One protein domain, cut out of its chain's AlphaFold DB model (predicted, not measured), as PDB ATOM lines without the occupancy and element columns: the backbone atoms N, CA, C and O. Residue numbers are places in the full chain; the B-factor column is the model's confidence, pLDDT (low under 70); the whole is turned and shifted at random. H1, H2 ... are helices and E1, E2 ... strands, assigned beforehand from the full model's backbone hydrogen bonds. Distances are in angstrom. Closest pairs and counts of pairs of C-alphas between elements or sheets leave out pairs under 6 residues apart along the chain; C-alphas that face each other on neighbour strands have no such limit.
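Overview. This is residues 76 to 142 of the 155 residues of an uncharacterized protein of Empedobacter brevis (UniProt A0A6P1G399). A narrow antiparallel sheet has the short helix H2 at one end and the touching helices H1 and H3 toward the other, with a long loop, residues 127 to 138, returning from H3 to E3. The 67 printed residues hold H1 E1 H2 E2 H3 E3 along the chain, sheet order E1 E2 E3, class mixed. The whole is only just compact, close to loose, with a radius of gyration of the C-alphas of 12.9 A, and spans 35 by 23 by 17 A.

Arrangement. H1, residues 76 to 83, touches H3, residues 116 to 126, at a steep tilt of 56 degrees; their closest C-alphas, Glu 76 and Leu 122, are 6.5 A apart. E1, residues 89 to 93, is antiparallel to E2, residues 107 to 113; N 90 and O 110 are 2.9 A apart, within hydrogen-bond range. E2 is also antiparallel to E3, residues 139 to 141; N 141 and O 111 are 2.8 A apart, within range. H1 and H2, residues 99 to 104, only graze the sheet. In H1, H2 and H3 every O i to N i+4 pair is within range.

Along the chain. H1 begins at C-alpha 76 (-14.894, 48.206, 10.995). E2 measures 17.2 A, H3 15.4 A. E3 ends at C-alpha 141 (-23.648, 41.423, 25.175).

Size, cuts and confidence. The printed part has no cut, the H3 to E3 link is long, and no printed residue is under pLDDT 70.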
ATOM      1  N   GLU A  76     -14.620  48.827  12.292       93.44
ATOM      2  CA  GLU A  76     -14.894  48.206  10.995       93.44
ATOM      3  C   GLU A  76     -14.348  46.773  10.922       93.44
ATOM      4  O   GLU A  76     -15.053  45.868  10.481       93.44
ATOM      5  N   GLU A  77     -13.124  46.540  11.408       91.25
ATOM      6  CA  GLU A  77     -12.509  45.207  11.451       91.25
ATOM      7  C   GLU A  77     -13.275  44.263  12.386       91.25
ATOM      8  O   GLU A  77     -13.581  43.130  12.011       91.25
ATOM      9  N   LEU A  78     -13.652  44.730  13.582       90.94
ATOM     10  CA  LEU A  78     -14.450  43.939  14.525       90.94
ATOM     11  C   LEU A  78     -15.824  43.585  13.945       90.94
ATOM     12  O   LEU A  78     -16.276  42.441  14.076       90.94
ATOM     13  N   TYR A  79     -16.467  44.533  13.259       92.25
ATOM     14  CA  TYR A  79     -17.727  44.277  12.573       92.25
ATOM     15  C   TYR A  79     -17.563  43.246  11.451       92.25
ATOM     16  O   TYR A  79     -18.290  42.255  11.425       92.25
ATOM     17  N   ALA A  80     -16.572  43.424  10.575       90.50
ATOM     18  CA  ALA A  80     -16.322  42.525   9.451       90.50
ATOM     19  C   ALA A  80     -15.979  41.091   9.890       90.50
ATOM     20  O   ALA A  80     -16.406  40.126   9.262       90.50
ATOM     21  N   MET A  81     -15.234  40.926  10.987       89.50
ATOM     22  CA  MET A  81     -14.813  39.606  11.476       89.50
ATOM     23  C   MET A  81     -15.879  38.884  12.314       89.50
ATOM     24  O   MET A  81     -15.951  37.643  12.312       89.50
ATOM     25  N   TYR A  82     -16.662  39.643  13.087       89.06
ATOM     26  CA  TYR A  82     -17.539  39.084  14.119       89.06
ATOM     27  C   TYR A  82     -18.947  39.679  14.139       89.06
ATOM     28  O   TYR A  82     -19.889  38.945  14.420       89.06
ATOM     29  N   GLY A  83     -19.109  40.967  13.828       86.38
ATOM     30  CA  GLY A  83     -20.394  41.672  13.905       86.38
ATOM     31  C   GLY A  83     -21.397  41.361  12.787       86.38
ATOM     32  O   GLY A  83     -22.598  41.493  13.013       86.38
ATOM     33  N   GLN A  84     -20.930  40.913  11.616       86.62
ATOM     34  CA  GLN A  84     -21.796  40.490  10.501       86.62
ATOM     35  C   GLN A  84     -22.523  39.167  10.764       86.62
ATOM     36  O   GLN A  84     -23.566  38.890  10.174       86.62
ATOM     37  N   TYR A  85     -21.960  38.326  11.631       83.62
ATOM     38  CA  TYR A  85     -22.473  36.989  11.879       83.62
ATOM     39  C   TYR A  85     -23.486  37.009  13.015       83.62
ATOM     40  O   TYR A  85     -23.273  37.626  14.062       83.62
ATOM     41  N   GLU A  86     -24.589  36.292  12.833       79.31
ATOM     42  CA  GLU A  86     -25.601  36.190  13.871       79.31
ATOM     43  C   GLU A  86     -25.027  35.497  15.113       79.31
ATOM     44  O   GLU A  86     -24.621  34.337  15.071       79.31
ATOM     45  N   ARG A  87     -25.008  36.236  16.228       78.44
ATOM     46  CA  ARG A  87     -24.696  35.728  17.571       78.44
ATOM     47  C   ARG A  87     -23.356  34.990  17.683       78.44
ATOM     48  O   ARG A  87     -23.224  34.043  18.453       78.44
ATOM     49  N   LYS A  88     -22.338  35.432  16.939       85.00
ATOM     50  CA  LYS A  88     -20.993  34.860  17.049       85.00
ATOM     51  C   LYS A  88     -20.388  35.205  18.406       85.00
ATOM     52  O   LYS A  88     -20.073  36.361  18.683       85.00
ATOM     53  N   PHE A  89     -20.237  34.181  19.237       86.75
ATOM     54  CA  PHE A  89     -19.593  34.296  20.535       86.75
ATOM     55  C   PHE A  89     -18.085  34.476  20.362       86.75
ATOM     56  O   PHE A  89     -17.453  33.786  19.557       86.75
ATOM     57  N   LEU A  90     -17.512  35.407  21.114       87.00
ATOM     58  CA  LEU A  90     -16.087  35.691  21.111       87.00
ATOM     59  C   LEU A  90     -15.579  35.975  22.521       87.00
ATOM     60  O   LEU A  90     -16.348  36.309  23.424       87.00
ATOM     61  N   THR A  91     -14.264  35.882  22.677       87.50
ATOM     62  CA  THR A  91     -13.541  36.311  23.872       87.50
ATOM     63  C   THR A  91     -12.541  37.383  23.461       87.50
ATOM     64  O   THR A  91     -11.737  37.169  22.554       87.50
ATOM     65  N   ILE A  92     -12.599  38.539  24.117       86.19
ATOM     66  CA  ILE A  92     -11.654  39.645  23.951       86.19
ATOM     67  C   ILE A  92     -10.709  39.617  25.142       86.19
ATOM     68  O   ILE A  92     -11.153  39.723  26.283       86.19
ATOM     69  N   GLU A  93      -9.411  39.499  24.879       86.81
ATOM     70  CA  GLU A  93      -8.382  39.739  25.885       86.81
ATOM     71  C   GLU A  93      -7.970  41.209  25.835       86.81
ATOM     72  O   GLU A  93      -7.600  41.742  24.786       86.81
ATOM     73  N   PHE A  94      -8.064  41.880  26.977       84.94
ATOM     74  CA  PHE A  94      -7.642  43.256  27.108       84.94
ATOM     75  C   PHE A  94      -6.161  43.326  27.430       84.94
ATOM     76  O   PHE A  94      -5.606  42.553  28.209       84.94
ATOM     77  N   HIS A  95      -5.537  44.360  26.893       84.00
ATOM     78  CA  HIS A  95      -4.209  44.740  27.302       84.00
ATOM     79  C   HIS A  95      -4.173  45.050  28.819       84.00
ATOM     80  O   HIS A  95      -4.978  45.866  29.277       84.00
ATOM     81  N   LYS A  96      -3.195  44.503  29.571       82.69
ATOM     82  CA  LYS A  96      -3.064  44.595  31.051       82.69
ATOM     83  C   LYS A  96      -3.346  45.990  31.627       82.69
ATOM     84  O   LYS A  96      -4.136  46.124  32.552       82.69
ATOM     85  N   PHE A  97      -2.724  47.034  31.073       84.75
ATOM     86  CA  PHE A  97      -2.872  48.412  31.571       84.75
ATOM     87  C   PHE A  97      -4.010  49.225  30.942       84.75
ATOM     88  O   PHE A  97      -4.144  50.410  31.233       84.75
ATOM     89  N   SER A  98      -4.828  48.631  30.072       82.69
ATOM     90  CA  SER A  98      -5.938  49.362  29.455       82.69
ATOM     91  C   SER A  98      -7.029  49.700  30.475       82.69
ATOM     92  O   SER A  98      -7.255  48.972  31.445       82.69
ATOM     93  N   SER A  99      -7.776  50.775  30.216       84.31
ATOM     94  CA  SER A  99      -8.955  51.139  31.016       84.31
ATOM     95  C   SER A  99     -10.013  50.030  31.039       84.31
ATOM     96  O   SER A  99     -10.691  49.837  32.047       84.31
ATOM     97  N   SER A 100     -10.127  49.261  29.951       84.19
ATOM     98  CA  SER A 100     -11.031  48.109  29.878       84.19
ATOM     99  C   SER A 100     -10.573  46.971  30.789       84.19
ATOM    100  O   SER A 100     -11.402  46.428  31.512       84.19
ATOM    101  N   ALA A 101      -9.267  46.676  30.840       86.44
ATOM    102  CA  ALA A 101      -8.731  45.666  31.751       86.44
ATOM    103  C   ALA A 101      -8.958  46.025  33.226       86.44
ATOM    104  O   ALA A 101      -9.345  45.174  34.023       86.44
ATOM    105  N   GLN A 102      -8.781  47.300  33.584       85.00
ATOM    106  CA  GLN A 102      -9.046  47.789  34.943       85.00
ATOM    107  C   GLN A 102     -10.526  47.677  35.329       85.00
ATOM    108  O   GLN A 102     -10.844  47.423  36.487       85.00
ATOM    109  N   LYS A 103     -11.434  47.880  34.368       85.94
ATOM    110  CA  LYS A 103     -12.878  47.895  34.620       85.94
ATOM    111  C   LYS A 103     -13.520  46.508  34.591       85.94
ATOM    112  O   LYS A 103     -14.434  46.256  35.368       85.94
ATOM    113  N   PHE A 104     -13.086  45.643  33.679       83.94
ATOM    114  CA  PHE A 104     -13.756  44.374  33.375       83.94
ATOM    115  C   PHE A 104     -12.894  43.137  33.668       83.94
ATOM    116  O   PHE A 104     -13.382  42.020  33.542       83.94
ATOM    117  N   GLY A 105     -11.635  43.314  34.080       83.56
ATOM    118  CA  GLY A 105     -10.672  42.224  34.230       83.56
ATOM    119  C   GLY A 105      -9.925  41.924  32.930       83.56
ATOM    120  O   GLY A 105     -10.036  42.647  31.949       83.56
ATOM    121  N   ARG A 106      -9.117  40.857  32.912       82.06
ATOM    122  CA  ARG A 106      -8.209  40.548  31.789       82.06
ATOM    123  C   ARG A 106      -8.935  40.229  30.482       82.06
ATOM    124  O   ARG A 106      -8.394  40.488  29.412       82.06
ATOM    125  N   ASN A 107     -10.127  39.656  30.549       86.12
ATOM    126  CA  ASN A 107     -10.895  39.300  29.369       86.12
ATOM    127  C   ASN A 107     -12.394  39.507  29.586       86.12
ATOM    128  O   ASN A 107     -12.883  39.563  30.710       86.12
ATOM    129  N   ILE A 108     -13.112  39.622  28.475       87.75
ATOM    130  CA  ILE A 108     -14.571  39.615  28.435       87.75
ATOM    131  C   ILE A 108     -15.017  38.671  27.326       87.75
ATOM    132  O   ILE A 108     -14.361  38.575  26.290       87.75
ATOM    133  N   SER A 109     -16.117  37.959  27.543       89.38
ATOM    134  CA  SER A 109     -16.687  37.073  26.530       89.38
ATOM    135  C   SER A 109     -18.145  37.412  26.292       89.38
ATOM    136  O   SER A 109     -18.845  37.836  27.210       89.38
ATOM    137  N   GLY A 110     -18.596  37.241  25.057       89.00
ATOM    138  CA  GLY A 110     -19.944  37.611  24.666       89.00
ATOM    139  C   GLY A 110     -20.099  37.740  23.161       89.00
ATOM    140  O   GLY A 110     -19.287  37.245  22.381       89.00
ATOM    141  N   VAL A 111     -21.156  38.428  22.761       90.44
ATOM    142  CA  VAL A 111     -21.513  38.678  21.365       90.44
ATOM    143  C   VAL A 111     -21.458  40.178  21.108       90.44
ATOM    144  O   VAL A 111     -22.013  40.963  21.876       90.44
ATOM    145  N   LEU A 112     -20.822  40.602  20.015       91.75
ATOM    146  CA  LEU A 112     -20.870  42.012  19.623       91.75
ATOM    147  C   LEU A 112     -22.286  42.383  19.181       91.75
ATOM    148  O   LEU A 112     -22.887  41.707  18.342       91.75
ATOM    149  N   THR A 113     -22.816  43.470  19.734       91.25
ATOM    150  CA  THR A 113     -24.167  43.945  19.431       91.25
ATOM    151  C   THR A 113     -24.135  45.288  18.725       91.25
ATOM    152  O   THR A 113     -23.380  46.193  19.072       91.25
ATOM    153  N   TYR A 114     -24.993  45.401  17.717       91.38
ATOM    154  CA  TYR A 114     -25.124  46.576  16.870       91.38
ATOM    155  C   TYR A 114     -26.606  46.805  16.609       91.38
ATOM    156  O   TYR A 114     -27.331  45.865  16.263       91.38
ATOM    157  N   TYR A 115     -27.052  48.046  16.752       91.94
ATOM    158  CA  TYR A 115     -28.362  48.468  16.284       91.94
ATOM    159  C   TYR A 115     -28.426  48.409  14.758       91.94
ATOM    160  O   TYR A 115     -27.412  48.523  14.075       91.94
ATOM    161  N   LYS A 116     -29.643  48.294  14.214       92.94
ATOM    162  CA  LYS A 116     -29.877  48.239  12.763       92.94
ATOM    163  C   LYS A 116     -29.144  49.356  12.007       92.94
ATOM    164  O   LYS A 116     -28.436  49.074  11.054       92.94
ATOM    165  N   LYS A 117     -29.258  50.597  12.489       94.62
ATOM    166  CA  LYS A 117     -28.598  51.758  11.878       94.62
ATOM    167  C   LYS A 117     -27.065  51.640  11.886       94.62
ATOM    168  O   LYS A 117     -26.438  51.925  10.878       94.62
ATOM    169  N   GLU A 118     -26.477  51.176  12.992       93.31
ATOM    170  CA  GLU A 118     -25.020  50.976  13.107       93.31
ATOM    171  C   GLU A 118     -24.533  49.919  12.099       93.31
ATOM    172  O   GLU A 118     -23.478  50.085  11.494       93.31
ATOM    173  N   ARG A 119     -25.320  48.854  11.872       92.81
ATOM    174  CA  ARG A 119     -25.011  47.821  10.868       92.81
ATOM    175  C   ARG A 119     -25.033  48.371   9.450       92.81
ATOM    176  O   ARG A 119     -24.072  48.172   8.726       92.81
ATOM    177  N   GLU A 120     -26.096  49.083   9.083       94.69
ATOM    178  CA  GLU A 120     -26.239  49.677   7.748       94.69
ATOM    179  C   GLU A 120     -25.098  50.666   7.455       94.69
ATOM    180  O   GLU A 120     -24.535  50.675   6.361       94.69
ATOM    181  N   GLU A 121     -24.709  51.479   8.439       94.56
ATOM    182  CA  GLU A 121     -23.565  52.388   8.321       94.56
ATOM    183  C   GLU A 121     -22.252  51.620   8.119       94.56
ATOM    184  O   GLU A 121     -21.501  51.921   7.189       94.56
ATOM    185  N   LEU A 122     -21.992  50.598   8.939       94.06
ATOM    186  CA  LEU A 122     -20.776  49.791   8.836       94.06
ATOM    187  C   LEU A 122     -20.722  48.989   7.534       94.06
ATOM    188  O   LEU A 122     -19.662  48.937   6.924       94.06
ATOM    189  N   GLU A 123     -21.838  48.426   7.069       93.94
ATOM    190  CA  GLU A 123     -21.959  47.707   5.790       93.94
ATOM    191  C   GLU A 123     -21.633  48.601   4.593       93.94
ATOM    192  O   GLU A 123     -20.862  48.218   3.711       93.94
ATOM    193  N   ASN A 124     -22.146  49.831   4.597       93.81
ATOM    194  CA  ASN A 124     -21.793  50.810   3.578       93.81
ATOM    195  C   ASN A 124     -20.298  51.156   3.639       93.81
ATOM    196  O   ASN A 124     -19.631  51.194   2.606       93.81
ATOM    197  N   ILE A 125     -19.744  51.357   4.840       93.56
ATOM    198  CA  ILE A 125     -18.327  51.694   5.026       93.56
ATOM    199  C   ILE A 125     -17.407  50.577   4.516       93.56
ATOM    200  O   ILE A 125     -16.466  50.870   3.776       93.56
ATOM    201  N   ILE A 126     -17.677  49.319   4.875       91.81
ATOM    202  CA  ILE A 126     -16.850  48.166   4.480       91.81
ATOM    203  C   ILE A 126     -16.981  47.808   2.997       91.81
ATOM    204  O   ILE A 126     -16.107  47.133   2.464       91.81
ATOM    205  N   SER A 127     -18.060  48.237   2.333       89.75
ATOM    206  CA  SER A 127     -18.248  48.022   0.893       89.75
ATOM    207  C   SER A 127     -17.366  48.932   0.027       89.75
ATOM    208  O   SER A 127     -17.222  48.693  -1.172       89.75
ATOM    209  N   ASN A 128     -16.753  49.961   0.622       89.69
ATOM    210  CA  ASN A 128     -15.849  50.863  -0.080       89.69
ATOM    211  C   ASN A 128     -14.495  50.202  -0.365       89.69
ATOM    212  O   ASN A 128     -13.977  49.433   0.439       89.69
ATOM    213  N   GLU A 129     -13.853  50.611  -1.462       83.12
ATOM    214  CA  GLU A 129     -12.518  50.132  -1.855       83.12
ATOM    215  C   GLU A 129     -11.446  50.406  -0.781       83.12
ATOM    216  O   GLU A 129     -10.486  49.650  -0.631       83.12
ATOM    217  N   LYS A 130     -11.630  51.472   0.011       89.94
ATOM    218  CA  LYS A 130     -10.743  51.843   1.116       89.94
ATOM    219  C   LYS A 130     -11.520  51.986   2.421       89.94
ATOM    220  O   LYS A 130     -12.073  53.045   2.712       89.94
ATOM    221  N   VAL A 131     -11.504  50.926   3.223       89.56
ATOM    222  CA  VAL A 131     -12.142  50.898   4.544       89.56
ATOM    223  C   VAL A 131     -11.308  51.721   5.545       89.56
ATOM    224  O   VAL A 131     -10.108  51.460   5.694       89.56
ATOM    225  N   PRO A 132     -11.885  52.736   6.216       90.62
ATOM    226  CA  PRO A 132     -11.204  53.458   7.283       90.62
ATOM    227  C   PRO A 132     -10.964  52.541   8.488       90.62
ATOM    228  O   PRO A 132     -11.718  51.604   8.731       90.62
ATOM    229  N   ARG A 133      -9.913  52.826   9.262       89.38
ATOM    230  CA  ARG A 133      -9.684  52.189  10.563       89.38
ATOM    231  C   ARG A 133      -9.982  53.204  11.651       89.38
ATOM    232  O   ARG A 133      -9.159  54.085  11.904       89.38
ATOM    233  N   THR A 134     -11.141  53.076  12.281       90.69
ATOM    234  CA  THR A 134     -11.593  53.993  13.327       90.69
ATOM    235  C   THR A 134     -11.457  53.355  14.707       90.69
ATOM    236  O   THR A 134     -11.883  52.220  14.928       90.69
ATOM    237  N   ASN A 135     -10.878  54.099  15.655       87.62
ATOM    238  CA  ASN A 135     -10.902  53.737  17.071       87.62
ATOM    239  C   ASN A 135     -12.258  54.125  17.670       87.62
ATOM    240  O   ASN A 135     -12.701  55.262  17.497       87.62
ATOM    241  N   GLY A 136     -12.905  53.217  18.392       86.94
ATOM    242  CA  GLY A 136     -14.226  53.474  18.945       86.94
ATOM    243  C   GLY A 136     -14.673  52.427  19.953       86.94
ATOM    244  O   GLY A 136     -14.013  51.413  20.175       86.94
ATOM    245  N   LEU A 137     -15.813  52.701  20.582       87.75
ATOM    246  CA  LEU A 137     -16.446  51.781  21.518       87.75
ATOM    247  C   LEU A 137     -17.323  50.786  20.762       87.75
ATOM    248  O   LEU A 137     -18.068  51.165  19.859       87.75
ATOM    249  N   VAL A 138     -17.283  49.527  21.189       88.75
ATOM    250  CA  VAL A 138     -18.156  48.465  20.684       88.75
ATOM    251  C   VAL A 138     -18.964  47.907  21.848       88.75
ATOM    252  O   VAL A 138     -18.446  47.738  22.953       88.75
ATOM    253  N   LYS A 139     -20.251  47.644  21.612       90.75
ATOM    254  CA  LYS A 139     -21.132  47.031  22.609       90.75
ATOM    255  C   LYS A 139     -20.955  45.522  22.560       90.75
ATOM    256  O   LYS A 139     -21.004  44.917  21.489       90.75
ATOM    257  N   ILE A 140     -20.791  44.919  23.727       89.19
ATOM    258  CA  ILE A 140     -20.737  43.472  23.885       89.19
ATOM    259  C   ILE A 140     -21.852  43.040  24.825       89.19
ATOM    260  O   ILE A 140     -21.992  43.561  25.932       89.19
ATOM    261  N   ASP A 141     -22.668  42.109  24.355       88.88
ATOM    262  CA  ASP A 141     -23.648  41.423  25.175       88.88
ATOM    263  C   ASP A 141     -22.983  40.199  25.798       88.88
ATOM    264  O   ASP A 141     -22.572  39.269  25.104       88.88
ATOM    265  N   CYS A 142     -22.840  40.247  27.117       81.94
ATOM    266  CA  CYS A 142     -22.218  39.194  27.913       81.94
ATOM    267  C   CYS A 142     -23.258  38.236  28.506       81.94
ATOM    268  O   CYS A 142     -22.904  37.409  29.343       81.94
TER     269      CYS A 142